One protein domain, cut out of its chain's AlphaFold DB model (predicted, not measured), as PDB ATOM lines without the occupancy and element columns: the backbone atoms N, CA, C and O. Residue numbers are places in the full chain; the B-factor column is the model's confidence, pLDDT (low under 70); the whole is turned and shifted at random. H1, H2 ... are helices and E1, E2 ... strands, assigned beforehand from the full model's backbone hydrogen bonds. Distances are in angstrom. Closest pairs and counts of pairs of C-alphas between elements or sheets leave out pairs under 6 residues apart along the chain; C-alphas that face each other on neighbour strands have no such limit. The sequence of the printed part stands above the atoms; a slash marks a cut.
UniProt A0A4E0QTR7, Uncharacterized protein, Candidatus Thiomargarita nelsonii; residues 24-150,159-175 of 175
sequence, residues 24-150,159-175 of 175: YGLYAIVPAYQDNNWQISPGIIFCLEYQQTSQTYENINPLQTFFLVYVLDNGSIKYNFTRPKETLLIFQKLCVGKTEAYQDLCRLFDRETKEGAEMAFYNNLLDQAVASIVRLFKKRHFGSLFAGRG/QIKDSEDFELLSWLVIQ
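Overview. This is residues 24 to 150 and 159 to 175 of the 175 residues of an uncharacterized protein of Candidatus Thiomargarita nelsonii (UniProt A0A4E0QTR7). A strongly twisted sheet of five strands stands between two helices: the long H3 packs on one face, and the shorter H1 crosses the other. A third helix, H2, packs at the E1 edge of the sheet, and the far end of H3 with the residues after it, residues 142 to 150, sticks out from the body. The printed part has 144 residues, with three named helices and five named strands in the order E1 E2 E3 E4 H1 H2 H3 E5. The sheet is mixed, in the order E1 E5 E2 E3 E4, and the class is mixed, helices and strands. The whole is compact, with a radius of gyration of the C-alphas of 16.8 A, yet elongated in outline, spanning 59 by 37 by 27 A.

Arrangement. E1, residues 26 to 30, is an edge strand and the parallel neighbour of E5, residues 166 to 174; N 30 and O 173 are within hydrogen-bond range at 2.9 A. E5 bends by 65 degrees at residue 169. E2, residues 43 to 50, is the antiparallel neighbour of E5, with N 45 and O 172 at 2.9 A. E2 and E3, residues 66 to 72, form a hairpin, with N 44 and O 71 at 2.8 A. E3 and E4, residues 77 to 79, form another, with N 70 and O 79 at 2.8 A, and E4 is the other edge strand. E2, E3 and E4 make a meander, each strand the antiparallel neighbour of the one before. From edge to edge of the sheet the strands' lines turn by 91 degrees. H1, residues 84 to 95, is on the sheet at a height over the sheet of 8.9 A. It lies over E5 and E3 and only just not over E2, on which 2 of its C-alphas fall. It runs across the strands, at 64 degrees to E3 on the local plane; its closest C-alphas to E3 are those of Pro 84 and Leu 68, 6.1 A. H2, residues 103 to 113, is on the sheet too, and its closest C-alphas to E1 are those of Leu 105 and Ile 29, 6.4 A. H3, residues 120 to 147, is on the sheet on the opposite face from H1, and its closest C-alphas to E3 are those of Ala 129 and Val 69, 6.0 A. H1 touches no helix, and neither does H2 or H3. In H1 and H2 every O i to N i+4 pair is within hydrogen-bond range; in H3 23 of 24 are.

Along the chain. E1 begins at C-alpha 26, at (119.796, 136.169, 198.689), and measures 13.7 A. E2 measures 22.1 A, E3 19.8 A and the short E4 5.6 A. H1 is 16.1 A long and H2 15.2 A. H3 is the longest helix, 41.0 A from C-alpha 120 at (108.720, 125.129, 190.416) to C-alpha 147. E5, the longest strand by residues, measures 22.0 A and ends at C-alpha 174, at (111.341, 141.502, 188.156).

Size, cuts and confidence. The two C-alphas farthest apart are those of Asp 104 and Gly 150, 59.1 A. Without residues 142 to 150, which stand free, the body spans 45 by 37 by 27 A. Residues 151 to 158 are not printed; C-alphas 150 and 159 are 20.4 A apart across this cut. The links E1 to E2 and E2 to E3 are long, with 12 and 15 residues; in the first, residues 33 to 34 pair antiparallel with residues 39 to 40. The mean pLDDT of the printed part is 83.2, and it is under 70 at residue 25 and residues 52 to 65, 140 to 150 and 159 to 164.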
ATOM      1  N   TYR A  24     124.166 132.732 200.736       71.06
ATOM      2  CA  TYR A  24     123.848 132.361 199.360       71.06
ATOM      3  C   TYR A  24     122.327 132.297 199.162       71.06
ATOM      4  O   TYR A  24     121.568 132.071 200.108       71.06
ATOM      5  N   GLY A  25     121.874 132.520 197.932       68.56
ATOM      6  CA  GLY A  25     120.453 132.533 197.593       68.56
ATOM      7  C   GLY A  25     119.707 133.803 198.012       68.56
ATOM      8  O   GLY A  25     118.476 133.815 197.967       68.56
ATOM      9  N   LEU A  26     120.416 134.878 198.384       82.44
ATOM     10  CA  LEU A  26     119.796 136.169 198.689       82.44
ATOM     11  C   LEU A  26     118.998 136.671 197.480       82.44
ATOM     12  O   LEU A  26     119.501 136.683 196.352       82.44
ATOM     13  N   TYR A  27     117.773 137.129 197.722       88.69
ATOM     14  CA  TYR A  27     116.909 137.634 196.666       88.69
ATOM     15  C   TYR A  27     116.312 138.993 196.978       88.69
ATOM     16  O   TYR A  27     116.164 139.398 198.131       88.69
ATOM     17  N   ALA A  28     115.972 139.697 195.908       92.69
ATOM     18  CA  ALA A  28     115.202 140.924 195.950       92.69
ATOM     19  C   ALA A  28     114.136 140.888 194.858       92.69
ATOM     20  O   ALA A  28     114.291 140.210 193.840       92.69
ATOM     21  N   ILE A  29     113.063 141.641 195.076       95.56
ATOM     22  CA  ILE A  29     111.945 141.746 194.143       95.56
ATOM     23  C   ILE A  29     111.772 143.217 193.787       95.56
ATOM     24  O   ILE A  29     111.727 144.079 194.669       95.56
ATOM     25  N   VAL A  30     111.702 143.505 192.495       96.75
ATOM     26  CA  VAL A  30     111.592 144.856 191.943       96.75
ATOM     27  C   VAL A  30     110.494 144.904 190.886       96.75
ATOM     28  O   VAL A  30     110.220 143.886 190.251       96.75
ATOM     29  N   PRO A  31     109.872 146.074 190.670       96.44
ATOM     30  CA  PRO A  31     108.875 146.202 189.627       96.44
ATOM     31  C   PRO A  31     109.511 146.112 188.237       96.44
ATOM     32  O   PRO A  31     110.631 146.598 188.022       96.44
ATOM     33  N   ALA A  32     108.766 145.583 187.268       96.06
ATOM     34  CA  ALA A  32     109.067 145.820 185.859       96.06
ATOM     35  C   ALA A  32     109.115 147.332 185.552       96.06
ATOM     36  O   ALA A  32     108.488 148.160 186.219       96.06
ATOM     37  N   TYR A  33     109.870 147.714 184.522       96.00
ATOM     38  CA  TYR A  33     110.059 149.120 184.162       96.00
ATOM     39  C   TYR A  33     109.779 149.349 182.686       96.00
ATOM     40  O   TYR A  33     110.252 148.606 181.827       96.00
ATOM     41  N   GLN A  34     109.070 150.428 182.375       94.38
ATOM     42  CA  GLN A  34     108.880 150.871 181.004       94.38
ATOM     43  C   GLN A  34     108.870 152.396 180.932       94.38
ATOM     44  O   GLN A  34     108.135 153.061 181.660       94.38
ATOM     45  N   ASP A  35     109.663 152.936 180.013       92.38
ATOM     46  CA  ASP A  35     109.544 154.303 179.518       92.38
ATOM     47  C   ASP A  35     109.574 154.321 177.981       92.38
ATOM     48  O   ASP A  35     109.500 153.280 177.326       92.38
ATOM     49  N   ASN A  36     109.664 155.514 177.391       89.88
ATOM     50  CA  ASN A  36     109.641 155.695 175.939       89.88
ATOM     51  C   ASN A  36     110.831 155.047 175.203       89.88
ATOM     52  O   ASN A  36     110.728 154.776 174.010       89.88
ATOM     53  N   ASN A  37     111.953 154.815 175.886       88.12
ATOM     54  CA  ASN A  37     113.215 154.370 175.291       88.12
ATOM     55  C   ASN A  37     113.666 152.998 175.799       88.12
ATOM     56  O   ASN A  37     114.546 152.379 175.194       88.12
ATOM     57  N   TRP A  38     113.112 152.525 176.913       91.25
ATOM     58  CA  TRP A  38     113.566 151.310 177.560       91.25
ATOM     59  C   TRP A  38     112.432 150.545 178.233       91.25
ATOM     60  O   TRP A  38     111.706 151.065 179.078       91.25
ATOM     61  N   GLN A  39     112.344 149.263 177.888       94.56
ATOM     62  CA  GLN A  39     111.463 148.293 178.516       94.56
ATOM     63  C   GLN A  39     112.295 147.198 179.188       94.56
ATOM     64  O   GLN A  39     113.097 146.515 178.541       94.56
ATOM     65  N   ILE A  40     112.078 147.027 180.488       96.88
ATOM     66  CA  ILE A  40     112.580 145.929 181.304       96.88
ATOM     67  C   ILE A  40     111.362 145.090 181.686       96.88
ATOM     68  O   ILE A  40     110.575 145.471 182.549       96.88
ATOM     69  N   SER A  41     111.188 143.990 180.957       97.38
ATOM     70  CA  SER A  41     110.061 143.068 181.112       97.38
ATOM     71  C   SER A  41     110.126 142.278 182.428       97.38
ATOM     72  O   SER A  41     111.171 142.271 183.067       97.38
ATOM     73  N   PRO A  42     109.045 141.593 182.816       97.88
ATOM     74  CA  PRO A  42     109.091 140.598 183.883       97.88
ATOM     75  C   PRO A  42     110.050 139.431 183.591       97.88
ATOM     76  O   PRO A  42     110.242 139.034 182.429       97.88
ATOM     77  N   GLY A  43     110.681 138.915 184.642       97.75
ATOM     78  CA  GLY A  43     111.697 137.870 184.576       97.75
ATOM     79  C   GLY A  43     112.582 137.809 185.819       97.75
ATOM     80  O   GLY A  43     112.294 138.396 186.856       97.75
ATOM     81  N   ILE A  44     113.713 137.114 185.708       97.88
ATOM     82  CA  ILE A  44     114.681 136.944 186.793       97.88
ATOM     83  C   ILE A  44     116.096 137.133 186.273       97.88
ATOM     84  O   ILE A  44     116.494 136.560 185.253       97.88
ATOM     85  N   ILE A  45     116.890 137.894 187.019       97.69
ATOM     86  CA  ILE A  45     118.337 137.927 186.845       97.69
ATOM     87  C   ILE A  45     118.981 137.008 187.877       97.69
ATOM     88  O   ILE A  45     118.913 137.288 189.069       97.69
ATOM     89  N   PHE A  46     119.648 135.953 187.415       96.12
ATOM     90  CA  PHE A  46     120.442 135.058 188.252       96.12
ATOM     91  C   PHE A  46     121.914 135.473 188.254       96.12
ATOM     92  O   PHE A  46     122.481 135.786 187.201       96.12
ATOM     93  N   CYS A  47     122.528 135.427 189.433       93.19
ATOM     94  CA  CYS A  47     123.968 135.485 189.630       93.19
ATOM     95  C   CYS A  47     124.449 134.116 190.117       93.19
ATOM     96  O   CYS A  47     124.092 133.681 191.214       93.19
ATOM     97  N   LEU A  48     125.229 133.437 189.282       90.44
ATOM     98  CA  LEU A  48     125.696 132.073 189.515       90.44
ATOM     99  C   LEU A  48     127.213 132.060 189.673       90.44
ATOM    100  O   LEU A  48     127.908 132.739 188.916       90.44
ATOM    101  N   GLU A  49     127.725 131.274 190.611       85.94
ATOM    102  CA  GLU A  49     129.155 131.038 190.812       85.94
ATOM    103  C   GLU A  49     129.523 129.628 190.355       85.94
ATOM    104  O   GLU A  49     128.879 128.659 190.732       85.94
ATOM    105  N   TYR A  50     130.570 129.500 189.550       82.06
ATOM    106  CA  TYR A  50     131.100 128.214 189.113       82.06
ATOM    107  C   TYR A  50     132.072 127.616 190.143       82.06
ATOM    108  O   TYR A  50     133.159 128.138 190.357       82.06
ATOM    109  N   GLN A  51     131.741 126.489 190.764       71.38
ATOM    110  CA  GLN A  51     132.494 125.985 191.923       71.38
ATOM    111  C   GLN A  51     133.872 125.371 191.580       71.38
ATOM    112  O   GLN A  51     134.712 125.195 192.465       71.38
ATOM    113  N   GLN A  52     134.172 125.065 190.310       62.53
ATOM    114  CA  GLN A  52     135.460 124.453 189.948       62.53
ATOM    115  C   GLN A  52     136.572 125.493 189.746       62.53
ATOM    116  O   GLN A  52     136.771 126.056 188.667       62.53
ATOM    117  N   THR A  53     137.384 125.673 190.783       49.94
ATOM    118  CA  THR A  53     138.640 126.431 190.758       49.94
ATOM    119  C   THR A  53     139.790 125.581 190.204       49.94
ATOM    120  O   THR A  53     140.614 125.045 190.937       49.94
ATOM    121  N   SER A  54     139.902 125.478 188.878       43.62
ATOM    122  CA  SER A  54     141.193 125.172 188.240       43.62
ATOM    123  C   SER A  54     141.851 126.480 187.786       43.62
ATOM    124  O   SER A  54     141.204 127.340 187.197       43.62
ATOM    125  N   GLN A  55     143.138 126.659 188.100       44.28
ATOM    126  CA  GLN A  55     143.934 127.904 188.015       44.28
ATOM    127  C   GLN A  55     144.056 128.557 186.610       44.28
ATOM    128  O   GLN A  55     144.902 129.419 186.403       44.28
ATOM    129  N   THR A  56     143.261 128.164 185.612       44.78
ATOM    130  CA  THR A  56     143.471 128.501 184.187       44.78
ATOM    131  C   THR A  56     142.372 129.386 183.572       44.78
ATOM    132  O   THR A  56     142.468 129.748 182.400       44.78
ATOM    133  N   TYR A  57     141.339 129.788 184.323       47.09
ATOM    134  CA  TYR A  57     140.216 130.583 183.787       47.09
ATOM    135  C   TYR A  57     140.522 132.068 183.518       47.09
ATOM    136  O   TYR A  57     139.693 132.754 182.917       47.09
ATOM    137  N   GLU A  58     141.707 132.568 183.889       42.81
ATOM    138  CA  GLU A  58     142.052 133.999 183.809       42.81
ATOM    139  C   GLU A  58     141.972 134.612 182.397       42.81
ATOM    140  O   GLU A  58     141.857 135.827 182.266       42.81
ATOM    141  N   ASN A  59     141.976 133.811 181.323       42.84
ATOM    142  CA  ASN A  59     142.089 134.332 179.953       42.84
ATOM    143  C   ASN A  59     140.784 134.397 179.133       42.84
ATOM    144  O   ASN A  59     140.831 134.832 177.983       42.84
ATOM    145  N   ILE A  60     139.622 133.978 179.660       45.72
ATOM    146  CA  ILE A  60     138.380 133.880 178.850       45.72
ATOM    147  C   ILE A  60     137.210 134.715 179.414       45.72
ATOM    148  O   ILE A  60     136.311 135.092 178.659       45.72
ATOM    149  N   ASN A  61     137.230 135.083 180.701       41.22
ATOM    150  CA  ASN A  61     136.227 135.963 181.310       41.22
ATOM    151  C   ASN A  61     136.856 136.811 182.438       41.22
ATOM    152  O   ASN A  61     137.267 136.244 183.445       41.22
ATOM    153  N   PRO A  62     136.918 138.152 182.317       41.38
ATOM    154  CA  PRO A  62     137.428 139.023 183.382       41.38
ATOM    155  C   PRO A  62     136.552 139.029 184.644       41.38
ATOM    156  O   PRO A  62     136.999 139.482 185.694       41.38
ATOM    157  N   LEU A  63     135.303 138.551 184.547       48.34
ATOM    158  CA  LEU A  63     134.488 138.198 185.704       48.34
ATOM    159  C   LEU A  63     134.873 136.776 186.112       48.34
ATOM    160  O   LEU A  63     134.333 135.793 185.606       48.34
ATOM    161  N   GLN A  64     135.876 136.715 186.983       59.50
ATOM    162  CA  GLN A  64     136.202 135.579 187.840       59.50
ATOM    163  C   GLN A  64     134.917 134.848 188.233       59.50
ATOM    164  O   GLN A  64     134.031 135.498 188.763       59.50
ATOM    165  N   THR A  65     134.805 133.555 187.923       68.56
ATOM    166  CA  THR A  65     133.835 132.584 188.477       68.56
ATOM    167  C   THR A  65     132.322 132.892 188.374       68.56
ATOM    168  O   THR A  65     131.516 131.980 188.528       68.56
ATOM    169  N   PHE A  66     131.897 134.113 188.038       83.88
ATOM    170  CA  PHE A  66     130.516 134.579 188.154       83.88
ATOM    171  C   PHE A  66     129.832 134.766 186.797       83.88
ATOM    172  O   PHE A  66     130.390 135.317 185.841       83.88
ATOM    173  N   PHE A  67     128.569 134.358 186.738       88.38
ATOM    174  CA  PHE A  67     127.742 134.354 185.542       88.38
ATOM    175  C   PHE A  67     126.432 135.084 185.823       88.38
ATOM    176  O   PHE A  67     125.643 134.667 186.665       88.38
ATOM    177  N   LEU A  68     126.189 136.166 185.079       93.19
ATOM    178  CA  LEU A  68     124.930 136.909 185.117       93.19
ATOM    179  C   LEU A  68     124.041 136.497 183.948       93.19
ATOM    180  O   LEU A  68     124.437 136.636 182.788       93.19
ATOM    181  N   VAL A  69     122.829 136.031 184.232       95.94
ATOM    182  CA  VAL A  69     121.870 135.630 183.198       95.94
ATOM    183  C   VAL A  69     120.512 136.234 183.494       95.94
ATOM    184  O   VAL A  69     119.969 136.043 184.574       95.94
ATOM    185  N   TYR A  70     119.963 136.948 182.516       98.00
ATOM    186  CA  TYR A  70     118.613 137.479 182.563       98.00
ATOM    187  C   TYR A  70     117.667 136.592 181.748       98.00
ATOM    188  O   TYR A  70     117.785 136.514 180.518       98.00
ATOM    189  N   VAL A  71     116.736 135.940 182.441       98.31
ATOM    190  CA  VAL A  71     115.697 135.063 181.892       98.31
ATOM    191  C   VAL A  71     114.345 135.758 182.030       98.31
ATOM    192  O   VAL A  71     114.047 136.298 183.086       98.31
ATOM    193  N   LEU A  72     113.537 135.781 180.976       98.38
ATOM    194  CA  LEU A  72     112.168 136.305 181.040       98.38
ATOM    195  C   LEU A  72     111.213 135.244 181.596       98.38
ATOM    196  O   LEU A  72     111.508 134.056 181.494       98.38
ATOM    197  N   ASP A  73     110.035 135.650 182.071       97.62
ATOM    198  CA  ASP A  73     109.017 134.734 182.625       97.62
ATOM    199  C   ASP A  73     108.608 133.595 181.682       97.62
ATOM    200  O   ASP A  73     108.187 132.525 182.111       97.62
ATOM    201  N   ASN A  74     108.758 133.799 180.373       97.25
ATOM    202  CA  ASN A  74     108.497 132.770 179.368       97.25
ATOM    203  C   ASN A  74     109.662 131.774 179.165       97.25
ATOM    204  O   ASN A  74     109.638 131.002 178.207       97.25
ATOM    205  N   GLY A  75     110.713 131.832 179.986       97.31
ATOM    206  CA  GLY A  75     111.907 130.987 179.897       97.31
ATOM    207  C   GLY A  75     112.945 131.432 178.862       97.31
ATOM    208  O   GLY A  75     114.004 130.814 178.744       97.31
ATOM    209  N   SER A  76     112.692 132.497 178.094       97.88
ATOM    210  CA  SER A  76     113.650 132.969 177.089       97.88
ATOM    211  C   SER A  76     114.808 133.757 177.710       97.88
ATOM    212  O   SER A  76     114.634 134.571 178.614       97.88
ATOM    213  N   ILE A  77     116.021 133.544 177.190       97.88
ATOM    214  CA  ILE A  77     117.225 134.241 177.658       97.88
ATOM    215  C   ILE A  77     117.300 135.622 177.007       97.88
ATOM    216  O   ILE A  77     117.667 135.742 175.834       97.88
ATOM    217  N   LYS A  78     116.999 136.675 177.771       97.38
ATOM    218  CA  LYS A  78     117.122 138.062 177.307       97.38
ATOM    219  C   LYS A  78     118.585 138.464 177.161       97.38
ATOM    220  O   LYS A  78     118.989 138.949 176.103       97.38
ATOM    221  N   TYR A  79     119.379 138.230 178.208       96.56
ATOM    222  CA  TYR A  79     120.825 138.446 178.219       96.56
ATOM    223  C   TYR A  79     121.519 137.261 178.884       96.56
ATOM    224  O   TYR A  79     121.165 136.850 179.981       96.56
ATOM    225  N   ASN A  80     122.517 136.702 178.209       93.81
ATOM    226  CA  ASN A  80     123.357 135.642 178.759       93.81
ATOM    227  C   ASN A  80     124.617 136.236 179.420       93.81
ATOM    228  O   ASN A  80     124.888 137.432 179.303       93.81
ATOM    229  N   PHE A  81     125.443 135.373 180.014       88.94
ATOM    230  CA  PHE A  81     126.676 135.767 180.709       88.94
ATOM    231  C   PHE A  81     127.704 136.507 179.842       88.94
ATOM    232  O   PHE A  81     128.647 137.093 180.359       88.94
ATOM    233  N   THR A  82     127.550 136.500 178.517       87.12
ATOM    234  CA  THR A  82     128.448 137.214 177.606       87.12
ATOM    235  C   THR A  82     128.062 138.679 177.430       87.12
ATOM    236  O   THR A  82     128.751 139.399 176.710       87.12
ATOM    237  N   ARG A  83     126.951 139.108 178.037       90.19
ATOM    238  CA  ARG A  83     126.413 140.472 178.002       90.19
ATOM    239  C   ARG A  83     126.216 141.030 179.423       90.19
ATOM    240  O   ARG A  83     125.120 141.473 179.764       90.19
ATOM    241  N   PRO A  84     127.254 141.003 180.286       87.00
ATOM    242  CA  PRO A  84     127.103 141.397 181.687       87.00
ATOM    243  C   PRO A  84     126.803 142.893 181.840       87.00
ATOM    244  O   PRO A  84     126.138 143.292 182.788       87.00
ATOM    245  N   LYS A  85     127.253 143.734 180.897       87.94
ATOM    246  CA  LYS A  85     127.030 145.185 180.940       87.94
ATOM    247  C   LYS A  85     125.543 145.525 180.875       87.94
ATOM    248  O   LYS A  85     125.085 146.375 181.627       87.94
ATOM    249  N   GLU A  86     124.798 144.877 179.989       93.94
ATOM    250  CA  GLU A  86     123.363 145.090 179.822       93.94
ATOM    251  C   GLU A  86     122.586 144.679 181.074       93.94
ATOM    252  O   GLU A  86     121.725 145.427 181.532       93.94
ATOM    253  N   THR A  87     122.949 143.549 181.679       93.81
ATOM    254  CA  THR A  87     122.364 143.100 182.946       93.81
ATOM    255  C   THR A  87     122.680 144.065 184.096       93.81
ATOM    256  O   THR A  87     121.792 144.418 184.867       93.81
ATOM    257  N   LEU A  88     123.915 144.569 184.192       92.06
ATOM    258  CA  LEU A  88     124.302 145.547 185.218       92.06
ATOM    259  C   LEU A  88     123.591 146.899 185.056       92.06
ATOM    260  O   LEU A  88     123.271 147.541 186.052       92.06
ATOM    261  N   LEU A  89     123.302 147.325 183.822       93.69
ATOM    262  CA  LEU A  89     122.489 148.521 183.584       93.69
ATOM    263  C   LEU A  89     121.059 148.339 184.109       93.69
ATOM    264  O   LEU A  89     120.503 149.276 184.677       93.69
ATOM    265  N   ILE A  90     120.476 147.141 183.978       95.06
ATOM    266  CA  ILE A  90     119.162 146.835 184.565       95.06
ATOM    267  C   ILE A  90     119.214 146.951 186.091       95.06
ATOM    268  O   ILE A  90     118.385 147.656 186.664       95.06
ATOM    269  N   PHE A  91     120.214 146.345 186.744       91.75
ATOM    270  CA  PHE A  91     120.421 146.511 188.189       91.75
ATOM    271  C   PHE A  91     120.517 147.984 188.583       91.75
ATOM    272  O   PHE A  91     119.852 148.418 189.523       91.75
ATOM    273  N   GLN A  92     121.305 148.768 187.842       91.00
ATOM    274  CA  GLN A  92     121.437 150.197 188.098       91.00
ATOM    275  C   GLN A  92     120.072 150.889 188.047       91.00
ATOM    276  O   GLN A  92     119.730 151.666 188.935       91.00
ATOM    277  N   LYS A  93     119.275 150.588 187.022       94.50
ATOM    278  CA  LYS A  93     117.985 151.234 186.801       94.50
ATOM    279  C   LYS A  93     116.942 150.881 187.860       94.50
ATOM    280  O   LYS A  93     116.174 151.759 188.251       94.50
ATOM    281  N   LEU A  94     116.890 149.621 188.284       94.31
ATOM    282  CA  LEU A  94     115.840 149.126 189.175       94.31
ATOM    283  C   LEU A  94     116.182 149.295 190.661       94.31
ATOM    284  O   LEU A  94     115.275 149.498 191.471       94.31
ATOM    285  N   CYS A  95     117.469 149.247 191.018       91.19
ATOM    286  CA  CYS A  95     117.895 149.118 192.413       91.19
ATOM    287  C   CYS A  95     118.594 150.361 192.982       91.19
ATOM    288  O   CYS A  95     118.580 150.556 194.197       91.19
ATOM    289  N   VAL A  96     119.217 151.218 192.163       88.00
ATOM    290  CA  VAL A  96     119.955 152.378 192.699       88.00
ATOM    291  C   VAL A  96     119.006 153.370 193.369       88.00
ATOM    292  O   VAL A  96     117.941 153.700 192.849       88.00
ATOM    293  N   GLY A  97     119.407 153.841 194.552       86.62
ATOM    294  CA  GLY A  97     118.613 154.750 195.380       86.62
ATOM    295  C   GLY A  97     117.457 154.076 196.124       86.62
ATOM    296  O   GLY A  97     116.690 154.767 196.790       86.62
ATOM    297  N   LYS A  98     117.312 152.747 196.030       88.88
ATOM    298  CA  LYS A  98     116.306 151.984 196.776       88.88
ATOM    299  C   LYS A  98     116.915 151.466 198.071       88.88
ATOM    300  O   LYS A  98     117.864 150.690 198.053       88.88
ATOM    301  N   THR A  99     116.375 151.932 199.191       87.62
ATOM    302  CA  THR A  99     116.859 151.591 200.538       87.62
ATOM    303  C   THR A  99     115.928 150.650 201.291       87.62
ATOM    304  O   THR A  99     116.315 150.123 202.327       87.62
ATOM    305  N   GLU A 100     114.717 150.432 200.779       89.69
ATOM    306  CA  GLU A 100     113.687 149.594 201.392       89.69
ATOM    307  C   GLU A 100     113.111 148.617 200.366       89.69
ATOM    308  O   GLU A 100     113.090 148.895 199.163       89.69
ATOM    309  N   ALA A 101     112.646 147.465 200.850       91.38
ATOM    310  CA  ALA A 101     111.998 146.458 200.023       91.38
ATOM    311  C   ALA A 101     110.590 146.901 199.593       91.38
ATOM    312  O   ALA A 101     109.859 147.547 200.348       91.38
ATOM    313  N   TYR A 102     110.174 146.486 198.397       94.56
ATOM    314  CA  TYR A 102     108.815 146.704 197.904       94.56
ATOM    315  C   TYR A 102     107.844 145.723 198.574       94.56
ATOM    316  O   TYR A 102     107.597 144.638 198.056       94.56
ATOM    317  N   GLN A 103     107.283 146.106 199.725       94.88
ATOM    318  CA  GLN A 103     106.462 145.213 200.558       94.88
ATOM    319  C   GLN A 103     105.297 144.553 199.809       94.88
ATOM    320  O   GLN A 103     105.011 143.380 200.037       94.88
ATOM    321  N   ASP A 104     104.629 145.278 198.908       95.56
ATOM    322  CA  ASP A 104     103.533 144.718 198.107       95.56
ATOM    323  C   ASP A 104     104.006 143.623 197.152       95.56
ATOM    324  O   ASP A 104     103.326 142.609 196.996       95.56
ATOM    325  N   LEU A 105     105.194 143.790 196.563       96.00
ATOM    326  CA  LEU A 105     105.788 142.780 195.694       96.00
ATOM    327  C   LEU A 105     106.278 141.575 196.497       96.00
ATOM    328  O   LEU A 105     106.082 140.449 196.055       96.00
ATOM    329  N   CYS A 106     106.840 141.790 197.691       94.00
ATOM    330  CA  CYS A 106     107.185 140.700 198.605       94.00
ATOM    331  C   CYS A 106     105.947 139.871 198.965       94.00
ATOM    332  O   CYS A 106     105.951 138.662 198.778       94.00
ATOM    333  N   ARG A 107     104.841 140.517 199.361       94.62
ATOM    334  CA  ARG A 107     103.577 139.820 199.658       94.62
ATOM    335  C   ARG A 107     103.010 139.065 198.456       94.62
ATOM    336  O   ARG A 107     102.431 137.995 198.625       94.62
ATOM    337  N   LEU A 108     103.119 139.641 197.257       94.31
ATOM    338  CA  LEU A 108     102.706 138.979 196.020       94.31
ATOM    339  C   LEU A 108     103.521 137.702 195.801       94.31
ATOM    340  O   LEU A 108     102.937 136.634 195.640       94.31
ATOM    341  N   PHE A 109     104.842 137.823 195.877       94.44
ATOM    342  CA  PHE A 109     105.775 136.721 195.703       94.44
ATOM    343  C   PHE A 109     105.567 135.614 196.748       94.44
ATOM    344  O   PHE A 109     105.497 134.440 196.394       94.44
ATOM    345  N   ASP A 110     105.393 135.966 198.024       93.38
ATOM    346  CA  ASP A 110     105.143 134.993 199.096       93.38
ATOM    347  C   ASP A 110     103.835 134.233 198.857       93.38
ATOM    348  O   ASP A 110     103.754 133.026 199.068       93.38
ATOM    349  N   ARG A 111     102.800 134.914 198.357       94.81
ATOM    350  CA  ARG A 111     101.532 134.263 198.012       94.81
ATOM    351  C   ARG A 111     101.685 133.309 196.829       94.81
ATOM    352  O   ARG A 111     101.121 132.219 196.864       94.81
ATOM    353  N   GLU A 112     102.396 133.724 195.787       93.25
ATOM    354  CA  GLU A 112     102.609 132.921 194.577       93.25
ATOM    355  C   GLU A 112     103.475 131.693 194.847       93.25
ATOM    356  O   GLU A 112     103.190 130.616 194.331       93.25
ATOM    357  N   THR A 113     104.484 131.837 195.702       93.44
ATOM    358  CA  THR A 113     105.414 130.758 196.051       93.44
ATOM    359  C   THR A 113     104.994 129.963 197.277       93.44
ATOM    360  O   THR A 113     105.709 129.046 197.669       93.44
ATOM    361  N   LYS A 114     103.865 130.299 197.914       94.12
ATOM    362  CA  LYS A 114     103.465 129.751 199.220       94.12
ATOM    363  C   LYS A 114     104.615 129.814 200.229       94.12
ATOM    364  O   LYS A 114     105.044 128.791 200.757       94.12
ATOM    365  N   GLU A 115     105.134 131.020 200.437       89.25
ATOM    366  CA  GLU A 115     106.263 131.308 201.327       89.25
ATOM    367  C   GLU A 115     107.515 130.488 200.951       89.25
ATOM    368  O   GLU A 115     108.241 129.984 201.804       89.25
ATOM    369  N   GLY A 116     107.751 130.313 199.644       86.31
ATOM    370  CA  GLY A 116     108.873 129.539 199.110       86.31
ATOM    371  C   GLY A 116     108.672 128.018 199.062       86.31
ATOM    372  O   GLY A 116     109.587 127.308 198.644       86.31
ATOM    373  N   ALA A 117     107.507 127.485 199.442       88.69
ATOM    374  CA  ALA A 117     107.222 126.051 199.324       88.69
ATOM    375  C   ALA A 117     107.001 125.593 197.866       88.69
ATOM    376  O   ALA A 117     107.277 124.443 197.522       88.69
ATOM    377  N   GLU A 118     106.522 126.481 196.994       93.25
ATOM    378  CA  GLU A 118     106.230 126.229 195.581       93.25
ATOM    379  C   GLU A 118     107.122 127.078 194.671       93.25
ATOM    380  O   GLU A 118     106.762 128.159 194.217       93.25
ATOM    381  N   MET A 119     108.308 126.547 194.369       93.31
ATOM    382  CA  MET A 119     109.341 127.238 193.584       93.31
ATOM    383  C   MET A 119     109.494 126.705 192.154       93.31
ATOM    384  O   MET A 119     110.431 127.071 191.450       93.31
ATOM    385  N   ALA A 120     108.583 125.842 191.691       95.88
ATOM    386  CA  ALA A 120     108.720 125.129 190.416       95.88
ATOM    387  C   ALA A 120     108.904 126.061 189.204       95.88
ATOM    388  O   ALA A 120     109.712 125.772 188.324       95.88
ATOM    389  N   PHE A 121     108.192 127.193 189.180       95.38
ATOM    390  CA  PHE A 121     108.342 128.210 188.139       95.38
ATOM    391  C   PHE A 121     109.764 128.793 188.115       95.38
ATOM    392  O   PHE A 121     110.444 128.739 187.094       95.38
ATOM    393  N   TYR A 122     110.241 129.273 189.265       94.38
ATOM    394  CA  TYR A 122     111.566 129.871 189.426       94.38
ATOM    395  C   TYR A 122     112.694 128.867 189.146       94.38
ATOM    396  O   TYR A 122     113.661 129.202 188.461       94.38
ATOM    397  N   ASN A 123     112.532 127.618 189.591       94.06
ATOM    398  CA  ASN A 123     113.469 126.528 189.316       94.06
ATOM    399  C   ASN A 123     113.562 126.234 187.815       94.06
ATOM    400  O   ASN A 123     114.661 126.088 187.289       94.06
ATOM    401  N   ASN A 124     112.437 126.243 187.091       96.38
ATOM    402  CA  ASN A 124     112.466 126.068 185.641       96.38
ATOM    403  C   ASN A 124     113.255 127.186 184.943       96.38
ATOM    404  O   ASN A 124     114.030 126.919 184.027       96.38
ATOM    405  N   LEU A 125     113.097 128.438 185.383       97.44
ATOM    406  CA  LEU A 125     113.855 129.565 184.834       97.44
ATOM    407  C   LEU A 125     115.356 129.458 185.145       97.44
ATOM    408  O   LEU A 125     116.182 129.773 184.283       97.44
ATOM    409  N   LEU A 126     115.714 128.974 186.337       95.19
ATOM    410  CA  LEU A 126     117.098 128.676 186.706       95.19
ATOM    411  C   LEU A 126     117.699 127.597 185.791       95.19
ATOM    412  O   LEU A 126     118.794 127.795 185.257       95.19
ATOM    413  N   ASP A 127     116.961 126.520 185.513       94.50
ATOM    414  CA  ASP A 127     117.394 125.466 184.588       94.50
ATOM    415  C   ASP A 127     117.684 126.031 183.188       94.50
ATOM    416  O   ASP A 127     118.708 125.707 182.576       94.50
ATOM    417  N   GLN A 128     116.836 126.938 182.681       96.50
ATOM    418  CA  GLN A 128     117.076 127.608 181.396       96.50
ATOM    419  C   GLN A 128     118.353 128.459 181.417       96.50
ATOM    420  O   GLN A 128     119.116 128.468 180.438       96.50
ATOM    421  N   ALA A 129     118.609 129.171 182.519       95.00
ATOM    422  CA  ALA A 129     119.813 129.979 182.684       95.00
ATOM    423  C   ALA A 129     121.075 129.110 182.613       95.00
ATOM    424  O   ALA A 129     121.969 129.377 181.801       95.00
ATOM    425  N   VAL A 130     121.112 128.039 183.407       92.19
ATOM    426  CA  VAL A 130     122.234 127.096 183.477       92.19
ATOM    427  C   VAL A 130     122.449 126.404 182.132       92.19
ATOM    428  O   VAL A 130     123.559 126.426 181.592       92.19
ATOM    429  N   ALA A 131     121.386 125.890 181.506       92.00
ATOM    430  CA  ALA A 131     121.461 125.268 180.185       92.00
ATOM    431  C   ALA A 131     122.038 126.227 179.128       92.00
ATOM    432  O   ALA A 131     122.818 125.828 178.254       92.00
ATOM    433  N   SER A 132     121.699 127.517 179.209       93.12
ATOM    434  CA  SER A 132     122.257 128.535 178.322       93.12
ATOM    435  C   SER A 132     123.752 128.762 178.545       93.12
ATOM    436  O   SER A 132     124.488 128.907 177.560       93.12
ATOM    437  N   ILE A 133     124.214 128.765 179.799       88.62
ATOM    438  CA  ILE A 133     125.641 128.871 180.127       88.62
ATOM    439  C   ILE A 133     126.394 127.676 179.544       88.62
ATOM    440  O   ILE A 133     127.303 127.876 178.734       88.62
ATOM    441  N   VAL A 134     125.961 126.451 179.861       84.88
ATOM    442  CA  VAL A 134     126.586 125.201 179.397       84.88
ATOM    443  C   VAL A 134     126.688 125.171 177.869       84.88
ATOM    444  O   VAL A 134     127.755 124.906 177.311       84.88
ATOM    445  N   ARG A 135     125.604 125.512 177.159       87.06
ATOM    446  CA  ARG A 135     125.571 125.547 175.687       87.06
ATOM    447  C   ARG A 135     126.585 126.529 175.100       87.06
ATOM    448  O   ARG A 135     127.295 126.197 174.150       87.06
ATOM    449  N   LEU A 136     126.641 127.750 175.628       84.38
ATOM    450  CA  LEU A 136     127.551 128.791 175.141       84.38
ATOM    451  C   LEU A 136     129.009 128.484 175.485       84.38
ATOM    452  O   LEU A 136     129.894 128.745 174.667       84.38
ATOM    453  N   PHE A 137     129.254 127.898 176.655       77.31
ATOM    454  CA  PHE A 137     130.576 127.453 177.072       77.31
ATOM    455  C   PHE A 137     131.101 126.353 176.144       77.31
ATOM    456  O   PHE A 137     132.177 126.512 175.562       77.31
ATOM    457  N   LYS A 138     130.294 125.309 175.890       73.75
ATOM    458  CA  LYS A 138     130.599 124.242 174.922       73.75
ATOM    459  C   LYS A 138     130.882 124.820 173.532       73.75
ATOM    460  O   LYS A 138     131.924 124.530 172.951       73.75
ATOM    461  N   LYS A 139     130.024 125.714 173.016       75.94
ATOM    462  CA  LYS A 139     130.222 126.357 171.699       75.94
ATOM    463  C   LYS A 139     131.561 127.100 171.595       75.94
ATOM    464  O   LYS A 139     132.213 127.034 170.555       75.94
ATOM    465  N   ARG A 140     131.975 127.809 172.649       67.50
ATOM    466  CA  ARG A 140     133.256 128.533 172.675       67.50
ATOM    467  C   ARG A 140     134.466 127.606 172.741       67.50
ATOM    468  O   ARG A 140     135.442 127.883 172.053       67.50
ATOM    469  N   HIS A 141     134.371 126.504 173.485       59.91
ATOM    470  CA  HIS A 141     135.416 125.475 173.531       59.91
ATOM    471  C   HIS A 141     135.600 124.802 172.172       59.91
ATOM    472  O   HIS A 141     136.720 124.676 171.694       59.91
ATOM    473  N   PHE A 142     134.511 124.446 171.489       58.34
ATOM    474  CA  PHE A 142     134.617 123.924 170.126       58.34
ATOM    475  C   PHE A 142     135.215 124.956 169.161       58.34
ATOM    476  O   PHE A 142     136.075 124.609 168.361       58.34
ATOM    477  N   GLY A 143     134.827 126.231 169.257       56.62
ATOM    478  CA  GLY A 143     135.380 127.292 168.408       56.62
ATOM    479  C   GLY A 143     136.889 127.518 168.574       56.62
ATOM    480  O   GLY A 143     137.576 127.749 167.581       56.62
ATOM    481  N   SER A 144     137.426 127.422 169.797       53.09
ATOM    482  CA  SER A 144     138.867 127.573 170.046       53.09
ATOM    483  C   SER A 144     139.686 126.379 169.545       53.09
ATOM    484  O   SER A 144     140.795 126.578 169.047       53.09
ATOM    485  N   LEU A 145     139.126 125.163 169.582       51.28
ATOM    486  CA  LEU A 145     139.775 123.943 169.081       51.28
ATOM    487  C   LEU A 145     140.077 123.993 167.573       51.28
ATOM    488  O   LEU A 145     141.098 123.463 167.141       51.28
ATOM    489  N   PHE A 146     139.235 124.653 166.770       52.66
ATOM    490  CA  PHE A 146     139.427 124.749 165.313       52.66
ATOM    491  C   PHE A 146     140.206 125.993 164.858       52.66
ATOM    492  O   PHE A 146     140.638 126.054 163.707       52.66
ATOM    493  N   ALA A 147     140.409 126.982 165.734       53.31
ATOM    494  CA  ALA A 147     141.111 128.223 165.396       53.31
ATOM    495  C   ALA A 147     142.646 128.127 165.540       53.31
ATOM    496  O   ALA A 147     143.370 128.935 164.958       53.31
ATOM    497  N   GLY A 148     143.164 127.142 166.285       45.12
ATOM    498  CA  GLY A 148     144.600 126.942 166.489       45.12
ATOM    499  C   GLY A 148     145.201 125.912 165.529       45.12
ATOM    500  O   GLY A 148     144.998 124.711 165.696       45.12
ATOM    501  N   ARG A 149     146.019 126.351 164.562       48.53
ATOM    502  CA  ARG A 149     146.952 125.463 163.839       48.53
ATOM    503  C   ARG A 149     148.010 124.949 164.827       48.53
ATOM    504  O   ARG A 149     149.037 125.589 165.009       48.53
ATOM    505  N   GLY A 150     147.730 123.828 165.488       50.62
ATOM    506  CA  GLY A 150     148.626 123.206 166.470       50.62
ATOM    507  C   GLY A 150     147.892 122.793 167.740       50.62
ATOM    508  O   GLY A 150     148.232 123.264 168.820       50.62
ATOM    509  N   GLN A 159     135.830 120.684 181.326       53.50
ATOM    510  CA  GLN A 159     134.436 120.645 180.887       53.50
ATOM    511  C   GLN A 159     133.525 121.077 182.033       53.50
ATOM    512  O   GLN A 159     133.425 120.359 183.018       53.50
ATOM    513  N   ILE A 160     132.816 122.195 181.855       55.34
ATOM    514  CA  ILE A 160     131.532 122.408 182.534       55.34
ATOM    515  C   ILE A 160     130.626 121.288 182.039       55.34
ATOM    516  O   ILE A 160     130.251 121.267 180.852       55.34
ATOM    517  N   LYS A 161     130.387 120.302 182.896       54.62
ATOM    518  CA  LYS A 161     129.694 119.080 182.503       54.62
ATOM    519  C   LYS A 161     128.204 119.263 182.708       54.62
ATOM    520  O   LYS A 161     127.481 119.037 181.734       54.62
ATOM    521  N   ASP A 162     127.794 119.802 183.858       59.31
ATOM    522  CA  ASP A 162     126.400 119.790 184.306       59.31
ATOM    523  C   ASP A 162     126.034 120.965 185.237       59.31
ATOM    524  O   ASP A 162     126.861 121.805 185.587       59.31
ATOM    525  N   SER A 163     124.749 121.059 185.597       59.41
ATOM    526  CA  SER A 163     124.191 122.108 186.463       59.41
ATOM    527  C   SER A 163     124.770 122.133 187.875       59.41
ATOM    528  O   SER A 163     124.776 123.189 188.498       59.41
ATOM    529  N   GLU A 164     125.277 120.995 188.351       62.34
ATOM    530  CA  GLU A 164     125.902 120.829 189.672       62.34
ATOM    531  C   GLU A 164     127.215 121.609 189.820       62.34
ATOM    532  O   GLU A 164     127.704 121.799 190.929       62.34
ATOM    533  N   ASP A 165     127.776 122.099 188.711       74.69
ATOM    534  CA  ASP A 165     128.981 122.917 188.747       74.69
ATOM    535  C   ASP A 165     128.700 124.380 189.156       74.69
ATOM    536  O   ASP A 165     129.642 125.168 189.294       74.69
ATOM    537  N   PHE A 166     127.429 124.770 189.320       83.12
ATOM    538  CA  PHE A 166     127.022 126.137 189.637       83.12
ATOM    539  C   PHE A 166     126.284 126.248 190.971       83.12
ATOM    540  O   PHE A 166     125.312 125.543 191.222       83.12
ATOM    541  N   GLU A 167     126.687 127.236 191.760       86.44
ATOM    542  CA  GLU A 167     126.018 127.662 192.984       86.44
ATOM    543  C   GLU A 167     125.203 128.939 192.724       86.44
ATOM    544  O   GLU A 167     125.667 129.860 192.036       86.44
ATOM    545  N   LEU A 168     123.995 129.028 193.288       89.62
ATOM    546  CA  LEU A 168     123.172 130.235 193.204       89.62
ATOM    547  C   LEU A 168     123.587 131.246 194.277       89.62
ATOM    548  O   LEU A 168     123.223 131.127 195.444       89.62
ATOM    549  N   LEU A 169     124.291 132.305 193.870       88.88
ATOM    550  CA  LEU A 169     124.678 133.376 194.790       88.88
ATOM    551  C   LEU A 169     123.499 134.245 195.190       88.88
ATOM    552  O   LEU A 169     123.271 134.516 196.364       88.88
ATOM    553  N   SER A 170     122.801 134.760 194.183       91.62
ATOM    554  CA  SER A 170     121.716 135.713 194.364       91.62
ATOM    555  C   SER A 170     120.867 135.812 193.111       91.62
ATOM    556  O   SER A 170     121.272 135.404 192.016       91.62
ATOM    557  N   TRP A 171     119.679 136.375 193.277       94.88
ATOM    558  CA  TRP A 171     118.736 136.543 192.188       94.88
ATOM    559  C   TRP A 171     117.835 137.757 192.399       94.88
ATOM    560  O   TRP A 171     117.505 138.141 193.519       94.88
ATOM    561  N   LEU A 172     117.470 138.404 191.297       96.69
ATOM    562  CA  LEU A 172     116.596 139.572 191.278       96.69
ATOM    563  C   LEU A 172     115.344 139.228 190.480       96.69
ATOM    564  O   LEU A 172     115.429 139.059 189.262       96.69
ATOM    565  N   VAL A 173     114.205 139.140 191.161       97.31
ATOM    566  CA  VAL A 173     112.892 138.934 190.542       97.31
ATOM    567  C   VAL A 173     112.355 140.278 190.063       97.31
ATOM    568  O   VAL A 173     112.332 141.249 190.820       97.31
ATOM    569  N   ILE A 174     111.932 140.336 188.807       97.62
ATOM    570  CA  ILE A 174     111.341 141.502 188.156       97.62
ATOM    571  C   ILE A 174     109.892 141.136 187.834       97.62
ATOM    572  O   ILE A 174     109.675 140.262 186.998       97.62
ATOM    573  N   GLN A 175     108.917 141.781 188.477       91.75
ATOM    574  CA  GLN A 175     107.488 141.467 188.315       91.75
ATOM    575  C   GLN A 175     106.600 142.710 188.320       91.75
ATOM    576  O   GLN A 175     106.973 143.705 188.977       91.75
TER     577      GLN A 175